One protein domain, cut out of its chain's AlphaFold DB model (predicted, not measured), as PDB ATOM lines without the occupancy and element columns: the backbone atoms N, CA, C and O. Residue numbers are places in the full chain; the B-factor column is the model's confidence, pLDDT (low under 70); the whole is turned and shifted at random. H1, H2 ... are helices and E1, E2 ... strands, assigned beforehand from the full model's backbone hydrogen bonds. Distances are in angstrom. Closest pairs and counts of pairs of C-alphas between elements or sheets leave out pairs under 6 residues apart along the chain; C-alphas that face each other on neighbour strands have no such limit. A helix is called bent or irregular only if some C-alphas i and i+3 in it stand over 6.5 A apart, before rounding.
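AT A GLANCE: This is residues 5 to 78 of the 81 residues of an uncharacterized protein of Planctomyces sp. SH-PL62 (UniProt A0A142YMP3). A single strongly twisted sheet of five strands makes the body, with the hairpin of E1 and the bent E2 as its long ribbon and the short strands E3 and E4 at one end of it. E5 runs beside E1 at the other edge of the sheet, and the one short helix, H1, packs by E5, with a long loop, residues 56 to 72, leading from H1 back to E5. The printed part has 74 residues, with five named strands and one named helix in the order E1, E2, E3, E4, H1, E5; the class is mostly strand. The sheet runs E4, E3, E2, E1, E5 and is mixed. The whole is compact, with a radius of gyration of the C-alphas of 11.9 A, yet elongated in outline, spanning 37 by 23 by 23 A.

IN THESE COORDINATES: E1, residues 11 to 18, begins at C-alpha 11 at (-126.951, -81.364, 131.237) and is 22.1 A long. E2, residues 21 to 32, is the longest strand at 30.2 A and bends by 56 degrees at residue 25. E3 is residues 37 to 41, 13.4 A, and E4 is residues 44 to 47, 10.1 A. H1, residues 50 to 55, is 8.6 A long. E5, residues 73 to 77, is 13.1 A long and ends at C-alpha 77 at (-114.144, -77.480, 122.235).

HOW THE PARTS SIT: E1 to E4 form a meander, each strand the antiparallel neighbour of the one before. E1 and E2 are a hairpin, with N 14 and O 26 2.8 A apart, within hydrogen-bond range. The pairing of E2 is staggered: its residues 21 to 29 pair with E1 and its residues 29 to 32 with E3. In the hairpin of E2 and E3, N 31 and O 38 are 2.8 A apart. In the hairpin of E3 and E4, N 39 and O 46 are 2.7 A apart. E5 is the parallel neighbour of E1, at 33 degrees, with N 75 and O 13 2.9 A apart. E4 and E5 are the edge strands, and they are apart. H1 is on the sheet but over none of its strands; its closest C-alphas to E5 are those of Ser 55 and Leu 75, 6.4 A apart. Every O i to N i+4 pair of H1 is within hydrogen-bond range. Residues 57 to 58 pair antiparallel with residues 73 to 74 of E5.

THE WHOLE: The two C-alphas farthest apart are those of Arg 20 and Gly 34, at 38.4 A. The printed part has no cut. The link from H1 to E5, 17 residues, is long, and the other links are tight. The mean pLDDT of the printed part is 87.0; residues 41 to 44 and residue 64 are under 70.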
ATOM      1  N   ALA A   5    -119.394 -90.668 137.510       85.00
ATOM      2  CA  ALA A   5    -120.630 -91.056 138.193       85.00
ATOM      3  C   ALA A   5    -121.342 -89.906 138.943       85.00
ATOM      4  O   ALA A   5    -122.537 -89.995 139.192       85.00
ATOM      5  N   HIS A   6    -120.643 -88.829 139.324       87.38
ATOM      6  CA  HIS A   6    -121.264 -87.680 140.003       87.38
ATOM      7  C   HIS A   6    -121.971 -86.723 139.041       87.38
ATOM      8  O   HIS A   6    -122.770 -85.891 139.475       87.38
ATOM      9  N   ILE A   7    -121.641 -86.806 137.754       88.88
ATOM     10  CA  ILE A   7    -122.165 -85.926 136.705       88.88
ATOM     11  C   ILE A   7    -123.056 -86.678 135.712       88.88
ATOM     12  O   ILE A   7    -123.509 -86.098 134.732       88.88
ATOM     13  N   ASP A   8    -123.346 -87.948 135.989       90.81
ATOM     14  CA  ASP A   8    -124.340 -88.727 135.263       90.81
ATOM     15  C   ASP A   8    -125.736 -88.090 135.378       90.81
ATOM     16  O   ASP A   8    -126.120 -87.563 136.427       90.81
ATOM     17  N   GLY A   9    -126.482 -88.084 134.274       90.62
ATOM     18  CA  GLY A   9    -127.799 -87.452 134.164       90.62
ATOM     19  C   GLY A   9    -127.785 -85.920 134.128       90.62
ATOM     20  O   GLY A   9    -128.854 -85.306 134.119       90.62
ATOM     21  N   ARG A  10    -126.609 -85.283 134.115       92.81
ATOM     22  CA  ARG A  10    -126.480 -83.819 134.084       92.81
ATOM     23  C   ARG A  10    -126.441 -83.283 132.667       92.81
ATOM     24  O   ARG A  10    -125.971 -83.943 131.743       92.81
ATOM     25  N   SER A  11    -126.922 -82.060 132.516       93.62
ATOM     26  CA  SER A  11    -126.951 -81.364 131.237       93.62
ATOM     27  C   SER A  11    -125.617 -80.675 130.951       93.62
ATOM     28  O   SER A  11    -125.023 -80.042 131.828       93.62
ATOM     29  N   VAL A  12    -125.139 -80.784 129.715       93.06
ATOM     30  CA  VAL A  12    -123.910 -80.130 129.260       93.06
ATOM     31  C   VAL A  12    -124.124 -79.464 127.909       93.06
ATOM     32  O   VAL A  12    -124.870 -79.970 127.067       93.06
ATOM     33  N   VAL A  13    -123.442 -78.341 127.701       92.25
ATOM     34  CA  VAL A  13    -123.288 -77.706 126.390       92.25
ATOM     35  C   VAL A  13    -121.817 -77.660 125.988       92.25
ATOM     36  O   VAL A  13    -120.945 -77.287 126.774       92.25
ATOM     37  N   ILE A  14    -121.527 -78.040 124.752       92.06
ATOM     38  CA  ILE A  14    -120.208 -77.911 124.146       92.06
ATOM     39  C   ILE A  14    -120.197 -76.620 123.337       92.06
ATOM     40  O   ILE A  14    -121.012 -76.414 122.439       92.06
ATOM     41  N   LEU A  15    -119.259 -75.745 123.664       92.56
ATOM     42  CA  LEU A  15    -119.092 -74.429 123.082       92.56
ATOM     43  C   LEU A  15    -117.852 -74.390 122.202       92.56
ATOM     44  O   LEU A  15    -116.797 -74.890 122.578       92.56
ATOM     45  N   ARG A  16    -117.933 -73.702 121.070       91.31
ATOM     46  CA  ARG A  16    -116.766 -73.303 120.286       91.31
ATOM     47  C   ARG A  16    -116.479 -71.836 120.517       91.31
ATOM     48  O   ARG A  16    -117.381 -71.010 120.411       91.31
ATOM     49  N   GLN A  17    -115.217 -71.494 120.748       88.62
ATOM     50  CA  GLN A  17    -114.802 -70.096 120.757       88.62
ATOM     51  C   GLN A  17    -114.780 -69.545 119.321       88.62
ATOM     52  O   GLN A  17    -113.997 -69.979 118.477       88.62
ATOM     53  N   GLY A  18    -115.670 -68.597 119.037       85.12
ATOM     54  CA  GLY A  18    -115.765 -67.872 117.775       85.12
ATOM     55  C   GLY A  18    -115.168 -66.463 117.855       85.12
ATOM     56  O   GLY A  18    -114.690 -66.005 118.891       85.12
ATOM     57  N   ARG A  19    -115.232 -65.715 116.744       82.88
ATOM     58  CA  ARG A  19    -114.687 -64.339 116.664       82.88
ATOM     59  C   ARG A  19    -115.401 -63.324 117.563       82.88
ATOM     60  O   ARG A  19    -114.837 -62.273 117.842       82.88
ATOM     61  N   ARG A  20    -116.657 -63.586 117.939       84.19
ATOM     62  CA  ARG A  20    -117.519 -62.648 118.683       84.19
ATOM     63  C   ARG A  20    -117.974 -63.177 120.047       84.19
ATOM     64  O   ARG A  20    -118.775 -62.515 120.694       84.19
ATOM     65  N   GLY A  21    -117.484 -64.338 120.478       88.31
ATOM     66  CA  GLY A  21    -117.957 -64.998 121.692       88.31
ATOM     67  C   GLY A  21    -117.909 -66.512 121.558       88.31
ATOM     68  O   GLY A  21    -117.011 -67.042 120.904       88.31
ATOM     69  N   PHE A  22    -118.873 -67.193 122.164       90.94
ATOM     70  CA  PHE A  22    -119.018 -68.640 122.091       90.94
ATOM     71  C   PHE A  22    -120.230 -69.008 121.238       90.94
ATOM     72  O   PHE A  22    -121.257 -68.345 121.312       90.94
ATOM     73  N   ASP A  23    -120.110 -70.074 120.454       89.94
ATOM     74  CA  ASP A  23    -121.228 -70.693 119.744       89.94
ATOM     75  C   ASP A  23    -121.489 -72.075 120.353       89.94
ATOM     76  O   ASP A  23    -120.541 -72.839 120.553       89.94
ATOM     77  N   ALA A  24    -122.748 -72.431 120.614       89.94
ATOM     78  CA  ALA A  24    -123.097 -73.799 120.998       89.94
ATOM     79  C   ALA A  24    -122.951 -74.741 119.792       89.94
ATOM     80  O   ALA A  24    -123.561 -74.516 118.748       89.94
ATOM     81  N   LEU A  25    -122.118 -75.774 119.934       88.56
ATOM     82  CA  LEU A  25    -121.917 -76.816 118.924       88.56
ATOM     83  C   LEU A  25    -122.872 -77.985 119.129       88.56
ATOM     84  O   LEU A  25    -123.533 -78.421 118.194       88.56
ATOM     85  N   GLU A  26    -122.896 -78.499 120.353       89.75
ATOM     86  CA  GLU A  26    -123.634 -79.691 120.748       89.75
ATOM     87  C   GLU A  26    -124.138 -79.490 122.174       89.75
ATOM     88  O   GLU A  26    -123.511 -78.796 122.977       89.75
ATOM     89  N   SER A  27    -125.254 -80.116 122.509       91.38
ATOM     90  CA  SER A  27    -125.771 -80.152 123.869       91.38
ATOM     91  C   SER A  27    -126.319 -81.534 124.180       91.38
ATOM     92  O   SER A  27    -126.411 -82.389 123.310       91.38
ATOM     93  N   GLY A  28    -126.640 -81.794 125.440       92.44
ATOM     94  CA  GLY A  28    -127.325 -83.029 125.791       92.44
ATOM     95  C   GLY A  28    -127.159 -83.421 127.242       92.44
ATOM     96  O   GLY A  28    -126.706 -82.639 128.081       92.44
ATOM     97  N   ILE A  29    -127.547 -84.662 127.521       93.38
ATOM     98  CA  ILE A  29    -127.452 -85.259 128.850       93.38
ATOM     99  C   ILE A  29    -126.271 -86.223 128.886       93.38
ATOM    100  O   ILE A  29    -126.104 -87.062 127.998       93.38
ATOM    101  N   LEU A  30    -125.459 -86.091 129.927       92.44
ATOM    102  CA  LEU A  30    -124.363 -86.995 130.224       92.44
ATOM    103  C   LEU A  30    -124.915 -88.340 130.701       92.44
ATOM    104  O   LEU A  30    -125.801 -88.390 131.551       92.44
ATOM    105  N   SER A  31    -124.374 -89.426 130.159       92.44
ATOM    106  CA  SER A  31    -124.710 -90.797 130.527       92.44
ATOM    107  C   SER A  31    -123.436 -91.578 130.818       92.44
ATOM    108  O   SER A  31    -122.571 -91.704 129.947       92.44
ATOM    109  N   TYR A  32    -123.311 -92.081 132.043       90.38
ATOM    110  CA  TYR A  32    -122.192 -92.907 132.481       90.38
ATOM    111  C   TYR A  32    -122.585 -94.384 132.492       90.38
ATOM    112  O   TYR A  32    -123.484 -94.792 133.222       90.38
ATOM    113  N   ASP A  33    -121.886 -95.212 131.719       88.12
ATOM    114  CA  ASP A  33    -122.161 -96.657 131.628       88.12
ATOM    115  C   ASP A  33    -121.352 -97.511 132.627       88.12
ATOM    116  O   ASP A  33    -121.351 -98.741 132.555       88.12
ATOM    117  N   GLY A  34    -120.635 -96.871 133.557       85.31
ATOM    118  CA  GLY A  34    -119.697 -97.529 134.473       85.31
ATOM    119  C   GLY A  34    -118.256 -97.584 133.960       85.31
ATOM    120  O   GLY A  34    -117.367 -98.024 134.690       85.31
ATOM    121  N   ARG A  35    -117.997 -97.134 132.726       86.19
ATOM    122  CA  ARG A  35    -116.650 -97.036 132.143       86.19
ATOM    123  C   ARG A  35    -116.405 -95.695 131.473       86.19
ATOM    124  O   ARG A  35    -115.382 -95.076 131.736       86.19
ATOM    125  N   THR A  36    -117.337 -95.240 130.649       87.12
ATOM    126  CA  THR A  36    -117.209 -94.043 129.818       87.12
ATOM    127  C   THR A  36    -118.370 -93.091 130.051       87.12
ATOM    128  O   THR A  36    -119.490 -93.514 130.348       87.12
ATOM    129  N   LEU A  37    -118.101 -91.790 129.934       88.75
ATOM    130  CA  LEU A  37    -119.137 -90.766 129.959       88.75
ATOM    131  C   LEU A  37    -119.461 -90.368 128.523       88.75
ATOM    132  O   LEU A  37    -118.571 -89.991 127.766       88.75
ATOM    133  N   SER A  38    -120.729 -90.456 128.149       90.56
ATOM    134  CA  SER A  38    -121.187 -90.102 126.811       90.56
ATOM    135  C   SER A  38    -122.215 -88.983 126.863       90.56
ATOM    136  O   SER A  38    -123.075 -88.965 127.738       90.56
ATOM    137  N   LEU A  39    -122.146 -88.069 125.905       89.81
ATOM    138  CA  LEU A  39    -123.166 -87.074 125.628       89.81
ATOM    139  C   LEU A  39    -124.244 -87.689 124.732       89.81
ATOM    140  O   LEU A  39    -123.924 -88.223 123.669       89.81
ATOM    141  N   GLY A  40    -125.505 -87.629 125.160       84.19
ATOM    142  CA  GLY A  40    -126.651 -88.076 124.371       84.19
ATOM    143  C   GLY A  40    -127.613 -86.939 124.030       84.19
ATOM    144  O   GLY A  40    -128.139 -86.287 124.933       84.19
ATOM    145  N   GLU A  41    -127.908 -86.772 122.739       68.06
ATOM    146  CA  GLU A  41    -128.998 -85.928 122.229       68.06
ATOM    147  C   GLU A  41    -129.555 -86.523 120.921       68.06
ATOM    148  O   GLU A  41    -128.809 -86.920 120.028       68.06
ATOM    149  N   GLY A  42    -130.882 -86.659 120.810       62.03
ATOM    150  CA  GLY A  42    -131.541 -87.035 119.547       62.03
ATOM    151  C   GLY A  42    -131.145 -88.389 118.928       62.03
ATOM    152  O   GLY A  42    -131.342 -88.582 117.734       62.03
ATOM    153  N   GLY A  43    -130.589 -89.327 119.705       61.25
ATOM    154  CA  GLY A  43    -130.150 -90.648 119.227       61.25
ATOM    155  C   GLY A  43    -128.676 -90.726 118.813       61.25
ATOM    156  O   GLY A  43    -128.161 -91.829 118.627       61.25
ATOM    157  N   LEU A  44    -127.976 -89.593 118.747       65.44
ATOM    158  CA  LEU A  44    -126.523 -89.543 118.615       65.44
ATOM    159  C   LEU A  44    -125.891 -89.612 120.009       65.44
ATOM    160  O   LEU A  44    -126.302 -88.911 120.935       65.44
ATOM    161  N   ARG A  45    -124.912 -90.509 120.162       81.25
ATOM    162  CA  ARG A  45    -124.100 -90.648 121.374       81.25
ATOM    163  C   ARG A  45    -122.649 -90.362 121.031       81.25
ATOM    164  O   ARG A  45    -122.076 -91.054 120.192       81.25
ATOM    165  N   ARG A  46    -122.067 -89.373 121.698       87.06
ATOM    166  CA  ARG A  46    -120.648 -89.027 121.599       87.06
ATOM    167  C   ARG A  46    -119.968 -89.354 122.918       87.06
ATOM    168  O   ARG A  46    -120.390 -88.863 123.957       87.06
ATOM    169  N   THR A  47    -118.913 -90.157 122.894       89.06
ATOM    170  CA  THR A  47    -118.109 -90.420 124.092       89.06
ATOM    171  C   THR A  47    -117.176 -89.243 124.361       89.06
ATOM    172  O   THR A  47    -116.515 -88.769 123.439       89.06
ATOM    173  N   LEU A  48    -117.128 -88.777 125.609       87.44
ATOM    174  CA  LEU A  48    -116.173 -87.765 126.051       87.44
ATOM    175  C   LEU A  48    -114.841 -88.430 126.402       87.44
ATOM    176  O   LEU A  48    -114.802 -89.432 127.118       87.44
ATOM    177  N   SER A  49    -113.754 -87.856 125.902       87.50
ATOM    178  CA  SER A  49    -112.390 -88.234 126.265       87.50
ATOM    179  C   SER A  49    -112.033 -87.789 127.688       87.50
ATOM    180  O   SER A  49    -112.661 -86.900 128.268       87.50
ATOM    181  N   ASP A  50    -110.976 -88.373 128.252       85.12
ATOM    182  CA  ASP A  50    -110.484 -87.995 129.581       85.12
ATOM    183  C   ASP A  50    -110.065 -86.521 129.663       85.12
ATOM    184  O   ASP A  50    -110.208 -85.892 130.712       85.12
ATOM    185  N   ASP A  51    -109.556 -85.947 128.572       86.50
ATOM    186  CA  ASP A  51    -109.125 -84.547 128.543       86.50
ATOM    187  C   ASP A  51    -110.313 -83.584 128.452       86.50
ATOM    188  O   ASP A  51    -110.330 -82.549 129.126       86.50
ATOM    189  N   GLU A  52    -111.368 -83.975 127.741       88.50
ATOM    190  CA  GLU A  52    -112.658 -83.286 127.780       88.50
ATOM    191  C   GLU A  52    -113.269 -83.337 129.184       88.50
ATOM    192  O   GLU A  52    -113.705 -82.313 129.707       88.50
ATOM    193  N   LEU A  53    -113.228 -84.495 129.849       86.25
ATOM    194  CA  LEU A  53    -113.706 -84.644 131.227       86.25
ATOM    195  C   LEU A  53    -112.945 -83.755 132.214       86.25
ATOM    196  O   LEU A  53    -113.551 -83.174 133.115       86.25
ATOM    197  N   LYS A  54    -111.624 -83.619 132.052       86.31
ATOM    198  CA  LYS A  54    -110.809 -82.704 132.869       86.31
ATOM    199  C   LYS A  54    -111.130 -81.235 132.593       86.31
ATOM    200  O   LYS A  54    -111.008 -80.420 133.506       86.31
ATOM    201  N   SER A  55    -111.529 -80.918 131.365       88.94
ATOM    202  CA  SER A  55    -111.849 -79.561 130.907       88.94
ATOM    203  C   SER A  55    -113.309 -79.164 131.150       88.94
ATOM    204  O   SER A  55    -113.684 -78.017 130.910       88.94
ATOM    205  N   LEU A  56    -114.138 -80.090 131.638       90.00
ATOM    206  CA  LEU A  56    -115.537 -79.845 131.957       90.00
ATOM    207  C   LEU A  56    -115.667 -78.829 133.100       90.00
ATOM    208  O   LEU A  56    -115.143 -79.022 134.199       90.00
ATOM    209  N   MET A  57    -116.424 -77.759 132.860       91.25
ATOM    210  CA  MET A  57    -116.633 -76.680 133.821       91.25
ATOM    211  C   MET A  57    -118.088 -76.610 134.271       91.25
ATOM    212  O   MET A  57    -119.011 -76.738 133.472       91.25
ATOM    213  N   THR A  58    -118.315 -76.365 135.561       91.62
ATOM    214  CA  THR A  58    -119.662 -76.125 136.094       91.62
ATOM    215  C   THR A  58    -120.155 -74.740 135.690       91.62
ATOM    216  O   THR A  58    -119.428 -73.749 135.823       91.62
ATOM    217  N   VAL A  59    -121.407 -74.658 135.246       90.12
ATOM    218  CA  VAL A  59    -122.088 -73.382 135.023       90.12
ATOM    219  C   VAL A  59    -122.446 -72.789 136.382       90.12
ATOM    220  O   VAL A  59    -123.288 -73.306 137.114       90.12
ATOM    221  N   ALA A  60    -121.804 -71.684 136.737       89.00
ATOM    222  CA  ALA A  60    -122.011 -70.968 137.984       89.00
ATOM    223  C   ALA A  60    -122.328 -69.485 137.711       89.00
ATOM    224  O   ALA A  60    -122.072 -68.953 136.628       89.00
ATOM    225  N   PRO A  61    -122.880 -68.749 138.691       80.94
ATOM    226  CA  PRO A  61    -123.162 -67.325 138.517       80.94
ATOM    227  C   PRO A  61    -121.936 -66.471 138.142       80.94
ATOM    228  O   PRO A  61    -122.104 -65.443 137.493       80.94
ATOM    229  N   GLY A  62    -120.724 -66.897 138.523       79.75
ATOM    230  CA  GLY A  62    -119.471 -66.172 138.274       79.75
ATOM    231  C   GLY A  62    -118.844 -66.374 136.887       79.75
ATOM    232  O   GLY A  62    -117.946 -65.624 136.528       79.75
ATOM    233  N   ASN A  63    -119.309 -67.347 136.101       77.69
ATOM    234  CA  ASN A  63    -118.796 -67.676 134.762       77.69
ATOM    235  C   ASN A  63    -119.940 -67.796 133.740       77.69
ATOM    236  O   ASN A  63    -119.953 -68.687 132.893       77.69
ATOM    237  N   ARG A  64    -120.922 -66.889 133.836       69.69
ATOM    238  CA  ARG A  64    -122.120 -66.865 132.986       69.69
ATOM    239  C   ARG A  64    -121.787 -66.537 131.531       69.69
ATOM    240  O   ARG A  64    -121.862 -65.386 131.110       69.69
ATOM    241  N   ILE A  65    -121.483 -67.574 130.766       86.31
ATOM    242  CA  ILE A  65    -121.554 -67.555 129.310       86.31
ATOM    243  C   ILE A  65    -123.047 -67.646 128.928       86.31
ATOM    244  O   ILE A  65    -123.725 -68.558 129.414       86.31
ATOM    245  N   PRO A  66    -123.601 -66.704 128.138       88.12
ATOM    246  CA  PRO A  66    -125.025 -66.692 127.780       88.12
ATOM    247  C   PRO A  66    -125.528 -68.014 127.189       88.12
ATOM    248  O   PRO A  66    -126.630 -68.458 127.514       88.12
ATOM    249  N   GLU A  67    -124.693 -68.662 126.384       87.19
ATOM    250  CA  GLU A  67    -124.956 -69.930 125.703       87.19
ATOM    251  C   GLU A  67    -125.074 -71.117 126.680       87.19
ATOM    252  O   GLU A  67    -125.659 -72.139 126.338       87.19
ATOM    253  N   CYS A  68    -124.604 -70.972 127.925       90.62
ATOM    254  CA  CYS A  68    -124.725 -71.983 128.982       90.62
ATOM    255  C   CYS A  68    -126.047 -71.922 129.758       90.62
ATOM    256  O   CYS A  68    -126.239 -72.664 130.726       90.62
ATOM    257  N   ARG A  69    -126.961 -71.011 129.410       88.50
ATOM    258  CA  ARG A  69    -128.202 -70.827 130.164       88.50
ATOM    259  C   ARG A  69    -129.057 -72.099 130.134       88.50
ATOM    260  O   ARG A  69    -129.577 -72.471 129.093       88.50
ATOM    261  N   GLY A  70    -129.283 -72.683 131.312       89.12
ATOM    262  CA  GLY A  70    -130.105 -73.888 131.478       89.12
ATOM    263  C   GLY A  70    -129.315 -75.197 131.508       89.12
ATOM    264  O   GLY A  70    -129.935 -76.239 131.683       89.12
ATOM    265  N   PHE A  71    -127.983 -75.138 131.395       92.31
ATOM    266  CA  PHE A  71    -127.096 -76.295 131.502       92.31
ATOM    267  C   PHE A  71    -126.396 -76.352 132.866       92.31
ATOM    268  O   PHE A  71    -126.127 -75.315 133.475       92.31
ATOM    269  N   ASP A  72    -126.078 -77.559 133.341       92.94
ATOM    270  CA  ASP A  72    -125.290 -77.776 134.562       92.94
ATOM    271  C   ASP A  72    -123.787 -77.568 134.299       92.94
ATOM    272  O   ASP A  72    -123.057 -77.044 135.146       92.94
ATOM    273  N   PHE A  73    -123.321 -77.976 133.115       93.31
ATOM    274  CA  PHE A  73    -121.917 -77.939 132.715       93.31
ATOM    275  C   PHE A  73    -121.726 -77.326 131.330       93.31
ATOM    276  O   PHE A  73    -122.631 -77.310 130.495       93.31
ATOM    277  N   TYR A  74    -120.509 -76.863 131.069       92.94
ATOM    278  CA  TYR A  74    -120.061 -76.515 129.733       92.94
ATOM    279  C   TYR A  74    -118.654 -77.027 129.462       92.94
ATOM    280  O   TYR A  74    -117.855 -77.241 130.377       92.94
ATOM    281  N   LEU A  75    -118.361 -77.206 128.181       92.56
ATOM    282  CA  LEU A  75    -117.067 -77.641 127.679       92.56
ATOM    283  C   LEU A  75    -116.679 -76.729 126.524       92.56
ATOM    284  O   LEU A  75    -117.504 -76.470 125.655       92.56
ATOM    285  N   ILE A  76    -115.455 -76.215 126.508       91.25
ATOM    286  CA  ILE A  76    -114.952 -75.447 125.367       91.25
ATOM    287  C   ILE A  76    -114.233 -76.433 124.449       91.25
ATOM    288  O   ILE A  76    -113.219 -77.003 124.837       91.25
ATOM    289  N   ALA A  77    -114.775 -76.657 123.254       87.19
ATOM    290  CA  ALA A  77    -114.144 -77.480 122.235       87.19
ATOM    291  C   ALA A  77    -112.804 -76.860 121.828       87.19
ATOM    292  O   ALA A  77    -112.735 -75.660 121.534       87.19
ATOM    293  N   GLU A  78    -111.751 -77.674 121.790       77.06
ATOM    294  CA  GLU A  78    -110.454 -77.204 121.320       77.06
ATOM    295  C   GLU A  78    -110.531 -76.807 119.835       77.06
ATOM    296  O   GLU A  78    -111.188 -77.482 119.032       77.06
TER     297      GLU A  78